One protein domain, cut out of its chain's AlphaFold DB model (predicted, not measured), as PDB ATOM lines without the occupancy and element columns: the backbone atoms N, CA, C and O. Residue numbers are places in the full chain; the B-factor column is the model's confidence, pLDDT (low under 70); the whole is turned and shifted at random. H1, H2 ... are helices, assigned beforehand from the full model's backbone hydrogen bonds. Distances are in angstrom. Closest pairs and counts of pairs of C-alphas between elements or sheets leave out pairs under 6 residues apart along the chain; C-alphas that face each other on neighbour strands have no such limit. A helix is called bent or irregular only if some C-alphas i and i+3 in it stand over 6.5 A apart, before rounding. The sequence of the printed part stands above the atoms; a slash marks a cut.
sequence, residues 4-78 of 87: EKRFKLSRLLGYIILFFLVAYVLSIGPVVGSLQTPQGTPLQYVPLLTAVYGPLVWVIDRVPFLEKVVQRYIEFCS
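What this domain is: This is residues 4 to 78 of the 87 residues of an uncharacterized protein of Gimesia fumaroli (UniProt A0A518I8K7). One long helix, H1, makes the length of this domain: its residues 4 to 23 stick out as a bare arm, and its later part enters a small head made with the two other helices. In that head the sharply bent H2, with its arms H2a and H2b, and then H3 form a loose, open frame about the later part of H1, with H3 crossing H1 and touching it. The printed part has 75 residues with three named helices, in the order H1, H2, H3 along the chain, and no named strand; the class is all helix. The whole is loose, with a radius of gyration of the C-alphas of 15.7 A, and elongated, spanning 52 by 29 by 22 A.

Where its parts are: H1 is residues 4 to 36, 48.9 A from first to last C-alpha; it begins with C-alpha 4 at (40.990, 27.188, 53.523) and ends with C-alpha 36 at (8.250, -4.645, 36.010). It has a kink of 33 degrees near residue 26, yet it is neither bent nor irregular, but only just: C-alphas 26 and 29 are 6.4 A apart. Residues 37 to 42 follow as a short link. H2, residues 43 to 62, was assigned as one helix by its hydrogen bonds but is bent, with C-alphas 52 and 55 standing 7.5 A apart. Its arm H2a is residues 43 to 52, 15.0 A from first to last C-alpha, and is itself irregular, with 7.0 A between C-alphas 44 and 47. Its arm H2b is residues 55 to 62, 11.0 A long by the same measure; residues 53 and 54 belong to neither arm. After the tight link of one residue, Val 63, comes H3, residues 64 to 77, 20.4 A from first to last C-alpha, ending with C-alpha 77 at (8.784, 6.948, 34.631).

How they stand to each other: H1 touches H3, and it does so with its residues 28 to 33 alone. Their closest C-alphas are those of Gly 29 and Ile 74, 4.3 A apart, and their lines are about perpendicular, at 75 degrees. H1 and H2a are close but not clearly touching; their closest C-alphas, of Leu 35 and Leu 43, are 7.6 A apart. These two run opposite ways at a steep tilt of 39 degrees. H1 and H2b are also close but not clearly touching, with the C-alphas of Val 25 and Leu 56 the closest at 7.6 A. They run the same way at a steep tilt of 67 degrees. The lines of H2a and H2b are about perpendicular, at 75 degrees. H2b and H3 touch only at the corner by their link, with residues 66 to 70 of H3 alone; the closest C-alphas, of Ile 60 and Leu 66, are 5.3 A apart. They run opposite ways at a steep tilt of 53 degrees. H2a and H3 are apart. In H2b each O i to N i+4 pair is within hydrogen-bond range, while 26 of 29 are in H1, 4 of 6 in H2a and 9 of 10 in H3.

The domain as a whole: The two C-alphas farthest apart are those of Glu 4 and Pro 38, at 52.8 A. Residues 4 to 23 of H1 stand free, and the body without them has 55 residues and spans 31 by 23 by 15 A, with a radius of gyration of 11.3 A. The printed part, residues 4 to 78, has no cut, and neither of the two links is long. The mean pLDDT of the printed part is 84.5, and this predicted model is under 70 at residues 36 to 43.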
ATOM      1  N   GLU A   4      41.789  26.771  54.677       84.38
ATOM      2  CA  GLU A   4      40.990  27.188  53.523       84.38
ATOM      3  C   GLU A   4      40.693  26.023  52.556       84.38
ATOM      4  O   GLU A   4      39.589  25.909  52.015       84.38
ATOM      5  N   LYS A   5      41.652  25.104  52.372       82.94
ATOM      6  CA  LYS A   5      41.460  23.900  51.546       82.94
ATOM      7  C   LYS A   5      40.514  22.908  52.222       82.94
ATOM      8  O   LYS A   5      39.736  22.260  51.528       82.94
ATOM      9  N   ARG A   6      40.549  22.805  53.557       83.81
ATOM     10  CA  ARG A   6      39.646  21.936  54.334       83.81
ATOM     11  C   ARG A   6      38.203  22.432  54.280       83.81
ATOM     12  O   ARG A   6      37.307  21.630  54.039       83.81
ATOM     13  N   PHE A   7      37.994  23.740  54.414       87.69
ATOM     14  CA  PHE A   7      36.668  24.354  54.309       87.69
ATOM     15  C   PHE A   7      36.062  24.216  52.904       87.69
ATOM     16  O   PHE A   7      34.888  23.881  52.747       87.69
ATOM     17  N   LYS A   8      36.864  24.415  51.850       87.81
ATOM     18  CA  LYS A   8      36.408  24.190  50.467       87.81
ATOM     19  C   LYS A   8      36.044  22.722  50.219       87.81
ATOM     20  O   LYS A   8      35.034  22.455  49.570       87.81
ATOM     21  N   LEU A   9      36.831  21.787  50.761       92.69
ATOM     22  CA  LEU A   9      36.580  20.350  50.636       92.69
ATOM     23  C   LEU A   9      35.287  19.931  51.348       92.69
ATOM     24  O   LEU A   9      34.479  19.225  50.753       92.69
ATOM     25  N   SER A  10      35.059  20.386  52.584       90.94
ATOM     26  CA  SER A  10      33.838  20.050  53.327       90.94
ATOM     27  C   SER A  10      32.590  20.601  52.642       90.94
ATOM     28  O   SER A  10      31.587  19.896  52.534       90.94
ATOM     29  N   ARG A  11      32.665  21.822  52.095       92.31
ATOM     30  CA  ARG A  11      31.565  22.415  51.328       92.31
ATOM     31  C   ARG A  11      31.252  21.615  50.063       92.31
ATOM     32  O   ARG A  11      30.088  21.362  49.776       92.31
ATOM     33  N   LEU A  12      32.283  21.205  49.323       94.69
ATOM     34  CA  LEU A  12      32.119  20.359  48.141       94.69
ATOM     35  C   LEU A  12      31.475  19.019  48.510       94.69
ATOM     36  O   LEU A  12      30.527  18.597  47.855       94.69
ATOM     37  N   LEU A  13      31.955  18.384  49.578       94.31
ATOM     38  CA  LEU A  13      31.437  17.098  50.028       94.31
ATOM     39  C   LEU A  13      29.965  17.200  50.451       94.31
ATOM     40  O   LEU A  13      29.174  16.332  50.101       94.31
ATOM     41  N   GLY A  14      29.580  18.292  51.117       94.25
ATOM     42  CA  GLY A  14      28.182  18.571  51.446       94.25
ATOM     43  C   GLY A  14      27.288  18.649  50.206       94.25
ATOM     44  O   GLY A  14      26.238  18.011  50.168       94.25
ATOM     45  N   TYR A  15      27.725  19.360  49.161       94.19
ATOM     46  CA  TYR A  15      26.976  19.419  47.901       94.19
ATOM     47  C   TYR A  15      26.901  18.071  47.192       94.19
ATOM     48  O   TYR A  15      25.850  17.727  46.660       94.19
ATOM     49  N   ILE A  16      27.988  17.301  47.208       95.00
ATOM     50  CA  ILE A  16      28.026  15.960  46.625       95.00
ATOM     51  C   ILE A  16      27.020  15.047  47.327       95.00
ATOM     52  O   ILE A  16      26.223  14.397  46.660       95.00
ATOM     53  N   ILE A  17      27.010  15.030  48.662       93.88
ATOM     54  CA  ILE A  17      26.072  14.213  49.442       93.88
ATOM     55  C   ILE A  17      24.628  14.616  49.136       93.88
ATOM     56  O   ILE A  17      23.798  13.749  48.876       93.88
ATOM     57  N   LEU A  18      24.331  15.919  49.121       92.81
ATOM     58  CA  LEU A  18      22.991  16.409  48.802       92.81
ATOM     59  C   LEU A  18      22.568  16.000  47.385       92.81
ATOM     60  O   LEU A  18      21.451  15.527  47.184       92.81
ATOM     61  N   PHE A  19      23.471  16.138  46.415       95.00
ATOM     62  CA  PHE A  19      23.232  15.734  45.035       95.00
ATOM     63  C   PHE A  19      22.956  14.231  44.924       95.00
ATOM     64  O   PHE A  19      21.975  13.836  44.297       95.00
ATOM     65  N   PHE A  20      23.764  13.393  45.578       93.50
ATOM     66  CA  PHE A  20      23.550  11.946  45.599       93.50
ATOM     67  C   PHE A  20      22.247  11.558  46.291       93.50
ATOM     68  O   PHE A  20      21.597  10.621  45.845       93.50
ATOM     69  N   LEU A  21      21.834  12.278  47.336       91.44
ATOM     70  CA  LEU A  21      20.565  12.019  48.009       91.44
ATOM     71  C   LEU A  21      19.376  12.294  47.081       91.44
ATOM     72  O   LEU A  21      18.464  11.476  46.986       91.44
ATOM     73  N   VAL A  22      19.407  13.415  46.357       91.25
ATOM     74  CA  VAL A  22      18.376  13.736  45.359       91.25
ATOM     75  C   VAL A  22      18.381  12.697  44.239       91.25
ATOM     76  O   VAL A  22      17.325  12.173  43.891       91.25
ATOM     77  N   ALA A  23      19.558  12.349  43.718       91.50
ATOM     78  CA  ALA A  23      19.694  11.334  42.678       91.50
ATOM     79  C   ALA A  23      19.172   9.960  43.134       91.50
ATOM     80  O   ALA A  23      18.499   9.290  42.362       91.50
ATOM     81  N   TYR A  24      19.425   9.575  44.388       90.38
ATOM     82  CA  TYR A  24      18.926   8.340  44.995       90.38
ATOM     83  C   TYR A  24      17.395   8.310  45.092       90.38
ATOM     84  O   TYR A  24      16.777   7.297  44.778       90.38
ATOM     85  N   VAL A  25      16.758   9.416  45.495       88.06
ATOM     86  CA  VAL A  25      15.287   9.475  45.541       88.06
ATOM     87  C   VAL A  25      14.704   9.426  44.131       88.06
ATOM     88  O   VAL A  25      13.732   8.716  43.900       88.06
ATOM     89  N   LEU A  26      15.310  10.132  43.176       88.69
ATOM     90  CA  LEU A  26      14.858  10.121  41.784       88.69
ATOM     91  C   LEU A  26      15.098   8.766  41.102       88.69
ATOM     92  O   LEU A  26      14.336   8.371  40.230       88.69
ATOM     93  N   SER A  27      16.102   7.987  41.496       90.06
ATOM     94  CA  SER A  27      16.358   6.707  40.832       90.06
ATOM     95  C   SER A  27      15.306   5.628  41.121       90.06
ATOM     96  O   SER A  27      15.245   4.664  40.361       90.06
ATOM     97  N   ILE A  28      14.446   5.770  42.142       86.00
ATOM     98  CA  ILE A  28      13.436   4.741  42.469       86.00
ATOM     99  C   ILE A  28      12.426   4.514  41.335       86.00
ATOM    100  O   ILE A  28      12.093   3.371  41.046       86.00
ATOM    101  N   GLY A  29      11.979   5.577  40.662       82.88
ATOM    102  CA  GLY A  29      10.998   5.515  39.573       82.88
ATOM    103  C   GLY A  29      11.453   4.626  38.413       82.88
ATOM    104  O   GLY A  29      10.836   3.588  38.171       82.88
ATOM    105  N   PRO A  30      12.560   4.968  37.726       82.44
ATOM    106  CA  PRO A  30      13.063   4.165  36.616       82.44
ATOM    107  C   PRO A  30      13.495   2.757  37.045       82.44
ATOM    108  O   PRO A  30      13.358   1.829  36.256       82.44
ATOM    109  N   VAL A  31      13.979   2.570  38.279       84.44
ATOM    110  CA  VAL A  31      14.376   1.246  38.791       84.44
ATOM    111  C   VAL A  31      13.174   0.335  39.047       84.44
ATOM    112  O   VAL A  31      13.222  -0.849  38.722       84.44
ATOM    113  N   VAL A  32      12.090   0.856  39.622       78.38
ATOM    114  CA  VAL A  32      10.850   0.081  39.799       78.38
ATOM    115  C   VAL A  32      10.238  -0.241  38.436       78.38
ATOM    116  O   VAL A  32       9.887  -1.392  38.183       78.38
ATOM    117  N   GLY A  33      10.218   0.734  37.529       74.44
ATOM    118  CA  GLY A  33       9.805   0.540  36.143       74.44
ATOM    119  C   GLY A  33      10.584  -0.549  35.405       74.44
ATOM    120  O   GLY A  33      10.010  -1.422  34.745       74.44
ATOM    121  N   SER A  34      11.908  -0.560  35.571       76.56
ATOM    122  CA  SER A  34      12.770  -1.567  34.957       76.56
ATOM    123  C   SER A  34      12.640  -2.947  35.591       76.56
ATOM    124  O   SER A  34      13.069  -3.909  34.974       76.56
ATOM    125  N   LEU A  35      12.101  -3.089  36.804       72.75
ATOM    126  CA  LEU A  35      11.826  -4.400  37.410       72.75
ATOM    127  C   LEU A  35      10.522  -5.027  36.902       72.75
ATOM    128  O   LEU A  35      10.357  -6.241  36.991       72.75
ATOM    129  N   GLN A  36       9.596  -4.212  36.399       67.69
ATOM    130  CA  GLN A  36       8.250  -4.645  36.010       67.69
ATOM    131  C   GLN A  36       8.120  -4.974  34.516       67.69
ATOM    132  O   GLN A  36       7.122  -5.553  34.093       67.69
ATOM    133  N   THR A  37       9.127  -4.648  33.706       65.50
ATOM    134  CA  THR A  37       9.154  -4.972  32.275       65.50
ATOM    135  C   THR A  37       9.646  -6.413  32.028       65.50
ATOM    136  O   THR A  37      10.565  -6.867  32.705       65.50
ATOM    137  N   PRO A  38       9.119  -7.151  31.025       58.16
ATOM    138  CA  PRO A  38       9.562  -8.521  30.703       58.16
ATOM    139  C   PRO A  38      11.034  -8.634  30.266       58.16
ATOM    140  O   PRO A  38      11.632  -9.702  30.338       58.16
ATOM    141  N   GLN A  39      11.612  -7.524  29.799       63.06
ATOM    142  CA  GLN A  39      13.034  -7.362  29.447       63.06
ATOM    143  C   GLN A  39      13.842  -6.741  30.604       63.06
ATOM    144  O   GLN A  39      14.995  -6.347  30.436       63.06
ATOM    145  N   GLY A  40      13.188  -6.599  31.755       60.28
ATOM    146  CA  GLY A  40      13.616  -5.850  32.914       60.28
ATOM    147  C   GLY A  40      14.681  -6.529  33.767       60.28
ATOM    148  O   GLY A  40      15.146  -7.637  33.497       60.28
ATOM    149  N   THR A  41      15.098  -5.822  34.815       63.25
ATOM    150  CA  THR A  41      16.195  -6.215  35.705       63.25
ATOM    151  C   THR A  41      15.938  -7.613  36.291       63.25
ATOM    152  O   THR A  41      14.851  -7.855  36.813       63.25
ATOM    153  N   PRO A  42      16.915  -8.541  36.245       68.81
ATOM    154  CA  PRO A  42      16.707  -9.914  36.695       68.81
ATOM    155  C   PRO A  42      16.210  -9.981  38.146       68.81
ATOM    156  O   PRO A  42      16.740  -9.283  39.012       68.81
ATOM    157  N   LEU A  43      15.258 -10.878  38.436       69.50
ATOM    158  CA  LEU A  43      14.647 -11.049  39.769       69.50
ATOM    159  C   LEU A  43      15.672 -11.245  40.906       69.50
ATOM    160  O   LEU A  43      15.395 -10.916  42.056       69.50
ATOM    161  N   GLN A  44      16.883 -11.714  40.590       76.31
ATOM    162  CA  GLN A  44      17.994 -11.847  41.540       76.31
ATOM    163  C   GLN A  44      18.438 -10.518  42.180       76.31
ATOM    164  O   GLN A  44      19.059 -10.533  43.241       76.31
ATOM    165  N   TYR A  45      18.136  -9.372  41.560       74.25
ATOM    166  CA  TYR A  45      18.502  -8.051  42.077       74.25
ATOM    167  C   TYR A  45      17.427  -7.433  42.975       74.25
ATOM    168  O   TYR A  45      17.722  -6.468  43.680       74.25
ATOM    169  N   VAL A  46      16.216  -8.001  43.008       78.19
ATOM    170  CA  VAL A  46      15.111  -7.518  43.852       78.19
ATOM    171  C   VAL A  46      15.524  -7.418  45.328       78.19
ATOM    172  O   VAL A  46      15.338  -6.345  45.891       78.19
ATOM    173  N   PRO A  47      16.172  -8.422  45.960       83.38
ATOM    174  CA  PRO A  47      16.542  -8.330  47.375       83.38
ATOM    175  C   PRO A  47      17.530  -7.195  47.670       83.38
ATOM    176  O   PRO A  47      17.411  -6.506  48.682       83.38
ATOM    177  N   LEU A  48      18.497  -6.978  46.771       84.62
ATOM    178  CA  LEU A  48      19.467  -5.893  46.896       84.62
ATOM    179  C   LEU A  48      18.774  -4.535  46.755       84.62
ATOM    180  O   LEU A  48      19.020  -3.632  47.548       84.62
ATOM    181  N   LEU A  49      17.885  -4.399  45.774       84.00
ATOM    182  CA  LEU A  49      17.118  -3.179  45.542       84.00
ATOM    183  C   LEU A  49      16.187  -2.877  46.720       84.00
ATOM    184  O   LEU A  49      16.138  -1.737  47.172       84.00
ATOM    185  N   THR A  50      15.535  -3.889  47.292       82.75
ATOM    186  CA  THR A  50      14.749  -3.745  48.524       82.75
ATOM    187  C   THR A  50      15.616  -3.284  49.694       82.75
ATOM    188  O   THR A  50      15.190  -2.419  50.453       82.75
ATOM    189  N   ALA A  51      16.842  -3.794  49.839       87.81
ATOM    190  CA  ALA A  51      17.750  -3.337  50.892       87.81
ATOM    191  C   ALA A  51      18.204  -1.882  50.674       87.81
ATOM    192  O   ALA A  51      18.235  -1.094  51.618       87.81
ATOM    193  N   VAL A  52      18.515  -1.511  49.428       89.19
ATOM    194  CA  VAL A  52      18.976  -0.164  49.058       89.19
ATOM    195  C   VAL A  52      17.862   0.873  49.207       89.19
ATOM    196  O   VAL A  52      18.113   1.951  49.741       89.19
ATOM    197  N   TYR A  53      16.641   0.562  48.774       88.94
ATOM    198  CA  TYR A  53      15.484   1.463  48.841       88.94
ATOM    199  C   TYR A  53      14.633   1.295  50.102       88.94
ATOM    200  O   TYR A  53      13.718   2.083  50.321       88.94
ATOM    201  N   GLY A  54      14.943   0.326  50.963       89.44
ATOM    202  CA  GLY A  54      14.196   0.030  52.188       89.44
ATOM    203  C   GLY A  54      13.942   1.250  53.079       89.44
ATOM    204  O   GLY A  54      12.796   1.459  53.474       89.44
ATOM    205  N   PRO A  55      14.942   2.113  53.348       90.31
ATOM    206  CA  PRO A  55      14.718   3.346  54.101       90.31
ATOM    207  C   PRO A  55      13.721   4.292  53.423       90.31
ATOM    208  O   PRO A  55      12.882   4.883  54.097       90.31
ATOM    209  N   LEU A  56      13.781   4.419  52.095       86.69
ATOM    210  CA  LEU A  56      12.871   5.271  51.333       86.69
ATOM    211  C   LEU A  56      11.441   4.713  51.366       86.69
ATOM    212  O   LEU A  56      10.508   5.456  51.656       86.69
ATOM    213  N   VAL A  57      11.285   3.402  51.157       86.69
ATOM    214  CA  VAL A  57       9.998   2.694  51.270       86.69
ATOM    215  C   VAL A  57       9.406   2.864  52.668       86.69
ATOM    216  O   VAL A  57       8.227   3.176  52.802       86.69
ATOM    217  N   TRP A  58      10.231   2.747  53.710       89.94
ATOM    218  CA  TRP A  58       9.798   2.957  55.090       89.94
ATOM    219  C   TRP A  58       9.278   4.381  55.336       89.94
ATOM    220  O   TRP A  58       8.273   4.556  56.021       89.94
ATOM    221  N   VAL A  59       9.921   5.409  54.770       90.62
ATOM    222  CA  VAL A  59       9.438   6.798  54.882       90.62
ATOM    223  C   VAL A  59       8.117   6.989  54.134       90.62
ATOM    224  O   VAL A  59       7.218   7.655  54.650       90.62
ATOM    225  N   ILE A  60       7.987   6.403  52.941       87.44
ATOM    226  CA  ILE A  60       6.769   6.480  52.126       87.44
ATOM    227  C   ILE A  60       5.578   5.868  52.877       87.44
ATOM    228  O   ILE A  60       4.535   6.510  52.973       87.44
ATOM    229  N   ASP A  61       5.763   4.693  53.484       88.56
ATOM    230  CA  ASP A  61       4.736   3.975  54.260       88.56
ATOM    231  C   ASP A  61       4.215   4.783  55.465       88.56
ATOM    232  O   ASP A  61       3.058   4.684  55.870       88.56
ATOM    233  N   ARG A  62       5.056   5.653  56.035       92.00
ATOM    234  CA  ARG A  62       4.692   6.491  57.189       92.00
ATOM    235  C   ARG A  62       4.006   7.799  56.815       92.00
ATOM    236  O   ARG A  62       3.453   8.455  57.700       92.00
ATOM    237  N   VAL A  63       4.052   8.205  55.547       92.19
ATOM    238  CA  VAL A  63       3.548   9.506  55.092       92.19
ATOM    239  C   VAL A  63       2.596   9.296  53.909       92.19
ATOM    240  O   VAL A  63       3.044   9.246  52.765       92.19
ATOM    241  N   PRO A  64       1.267   9.281  54.140       85.38
ATOM    242  CA  PRO A  64       0.266   8.949  53.113       85.38
ATOM    243  C   PRO A  64       0.302   9.852  51.872       85.38
ATOM    244  O   PRO A  64      -0.135   9.489  50.783       85.38
ATOM    245  N   PHE A  65       0.804  11.077  52.030       90.19
ATOM    246  CA  PHE A  65       1.020  11.993  50.917       90.19
ATOM    247  C   PHE A  65       2.145  11.520  49.983       90.19
ATOM    248  O   PHE A  65       2.003  11.622  48.765       90.19
ATOM    249  N   LEU A  66       3.245  10.998  50.539       87.12
ATOM    250  CA  LEU A  66       4.399  10.551  49.759       87.12
ATOM    251  C   LEU A  66       4.061   9.338  48.904       87.12
ATOM    252  O   LEU A  66       4.533   9.268  47.777       87.12
ATOM    253  N   GLU A  67       3.204   8.442  49.388       86.75
ATOM    254  CA  GLU A  67       2.734   7.290  48.614       86.75
ATOM    255  C   GLU A  67       2.140   7.721  47.267       86.75
ATOM    256  O   GLU A  67       2.601   7.287  46.213       86.75
ATOM    257  N   LYS A  68       1.195   8.671  47.285       87.31
ATOM    258  CA  LYS A  68       0.550   9.188  46.064       87.31
ATOM    259  C   LYS A  68       1.529   9.900  45.136       87.31
ATOM    260  O   LYS A  68       1.390   9.828  43.917       87.31
ATOM    261  N   VAL A  69       2.493  10.629  45.700       88.94
ATOM    262  CA  VAL A  69       3.518  11.333  44.915       88.94
ATOM    263  C   VAL A  69       4.453  10.336  44.238       88.94
ATOM    264  O   VAL A  69       4.748  10.486  43.055       88.94
ATOM    265  N   VAL A  70       4.891   9.307  44.963       86.31
ATOM    266  CA  VAL A  70       5.803   8.285  44.445       86.31
ATOM    267  C   VAL A  70       5.111   7.392  43.420       86.31
ATOM    268  O   VAL A  70       5.719   7.100  42.398       86.31
ATOM    269  N   GLN A  71       3.841   7.031  43.620       84.06
ATOM    270  CA  GLN A  71       3.059   6.298  42.614       84.06
ATOM    271  C   GLN A  71       2.987   7.063  41.290       84.06
ATOM    272  O   GLN A  71       3.416   6.536  40.268       84.06
ATOM    273  N   ARG A  72       2.587   8.343  41.315       86.44
ATOM    274  CA  ARG A  72       2.586   9.185  40.103       86.44
ATOM    275  C   ARG A  72       3.963   9.312  39.470       86.44
ATOM    276  O   ARG A  72       4.079   9.436  38.256       86.44
ATOM    277  N   TYR A  73       5.009   9.343  40.290       87.44
ATOM    278  CA  TYR A  73       6.374   9.415  39.793       87.44
ATOM    279  C   TYR A  73       6.784   8.131  39.063       87.44
ATOM    280  O   TYR A  73       7.357   8.205  37.979       87.44
ATOM    281  N   ILE A  74       6.454   6.965  39.620       83.50
ATOM    282  CA  ILE A  74       6.694   5.665  38.983       83.50
ATOM    283  C   ILE A  74       5.895   5.564  37.678       83.50
ATOM    284  O   ILE A  74       6.479   5.226  36.652       83.50
ATOM    285  N   GLU A  75       4.612   5.933  37.693       83.88
ATOM    286  CA  GLU A  75       3.755   5.983  36.497       83.88
ATOM    287  C   GLU A  75       4.357   6.886  35.411       83.88
ATOM    288  O   GLU A  75       4.459   6.492  34.253       83.88
ATOM    289  N   PHE A  76       4.837   8.075  35.785       84.62
ATOM    290  CA  PHE A  76       5.520   8.979  34.860       84.62
ATOM    291  C   PHE A  76       6.801   8.366  34.271       84.62
ATOM    292  O   PHE A  76       7.105   8.564  33.094       84.62
ATOM    293  N   CYS A  77       7.565   7.623  35.074       82.75
ATOM    294  CA  CYS A  77       8.784   6.948  34.631       82.75
ATOM    295  C   CYS A  77       8.520   5.671  33.821       82.75
ATOM    296  O   CYS A  77       9.449   5.149  33.203       82.75
ATOM    297  N   SER A  78       7.306   5.127  33.842       73.00
ATOM    298  CA  SER A  78       6.946   3.869  33.182       73.00
ATOM    299  C   SER A  78       5.492   3.905  32.711       73.00
ATOM    300  O   SER A  78       4.627   3.274  33.320       73.00
TER     301      SER A  78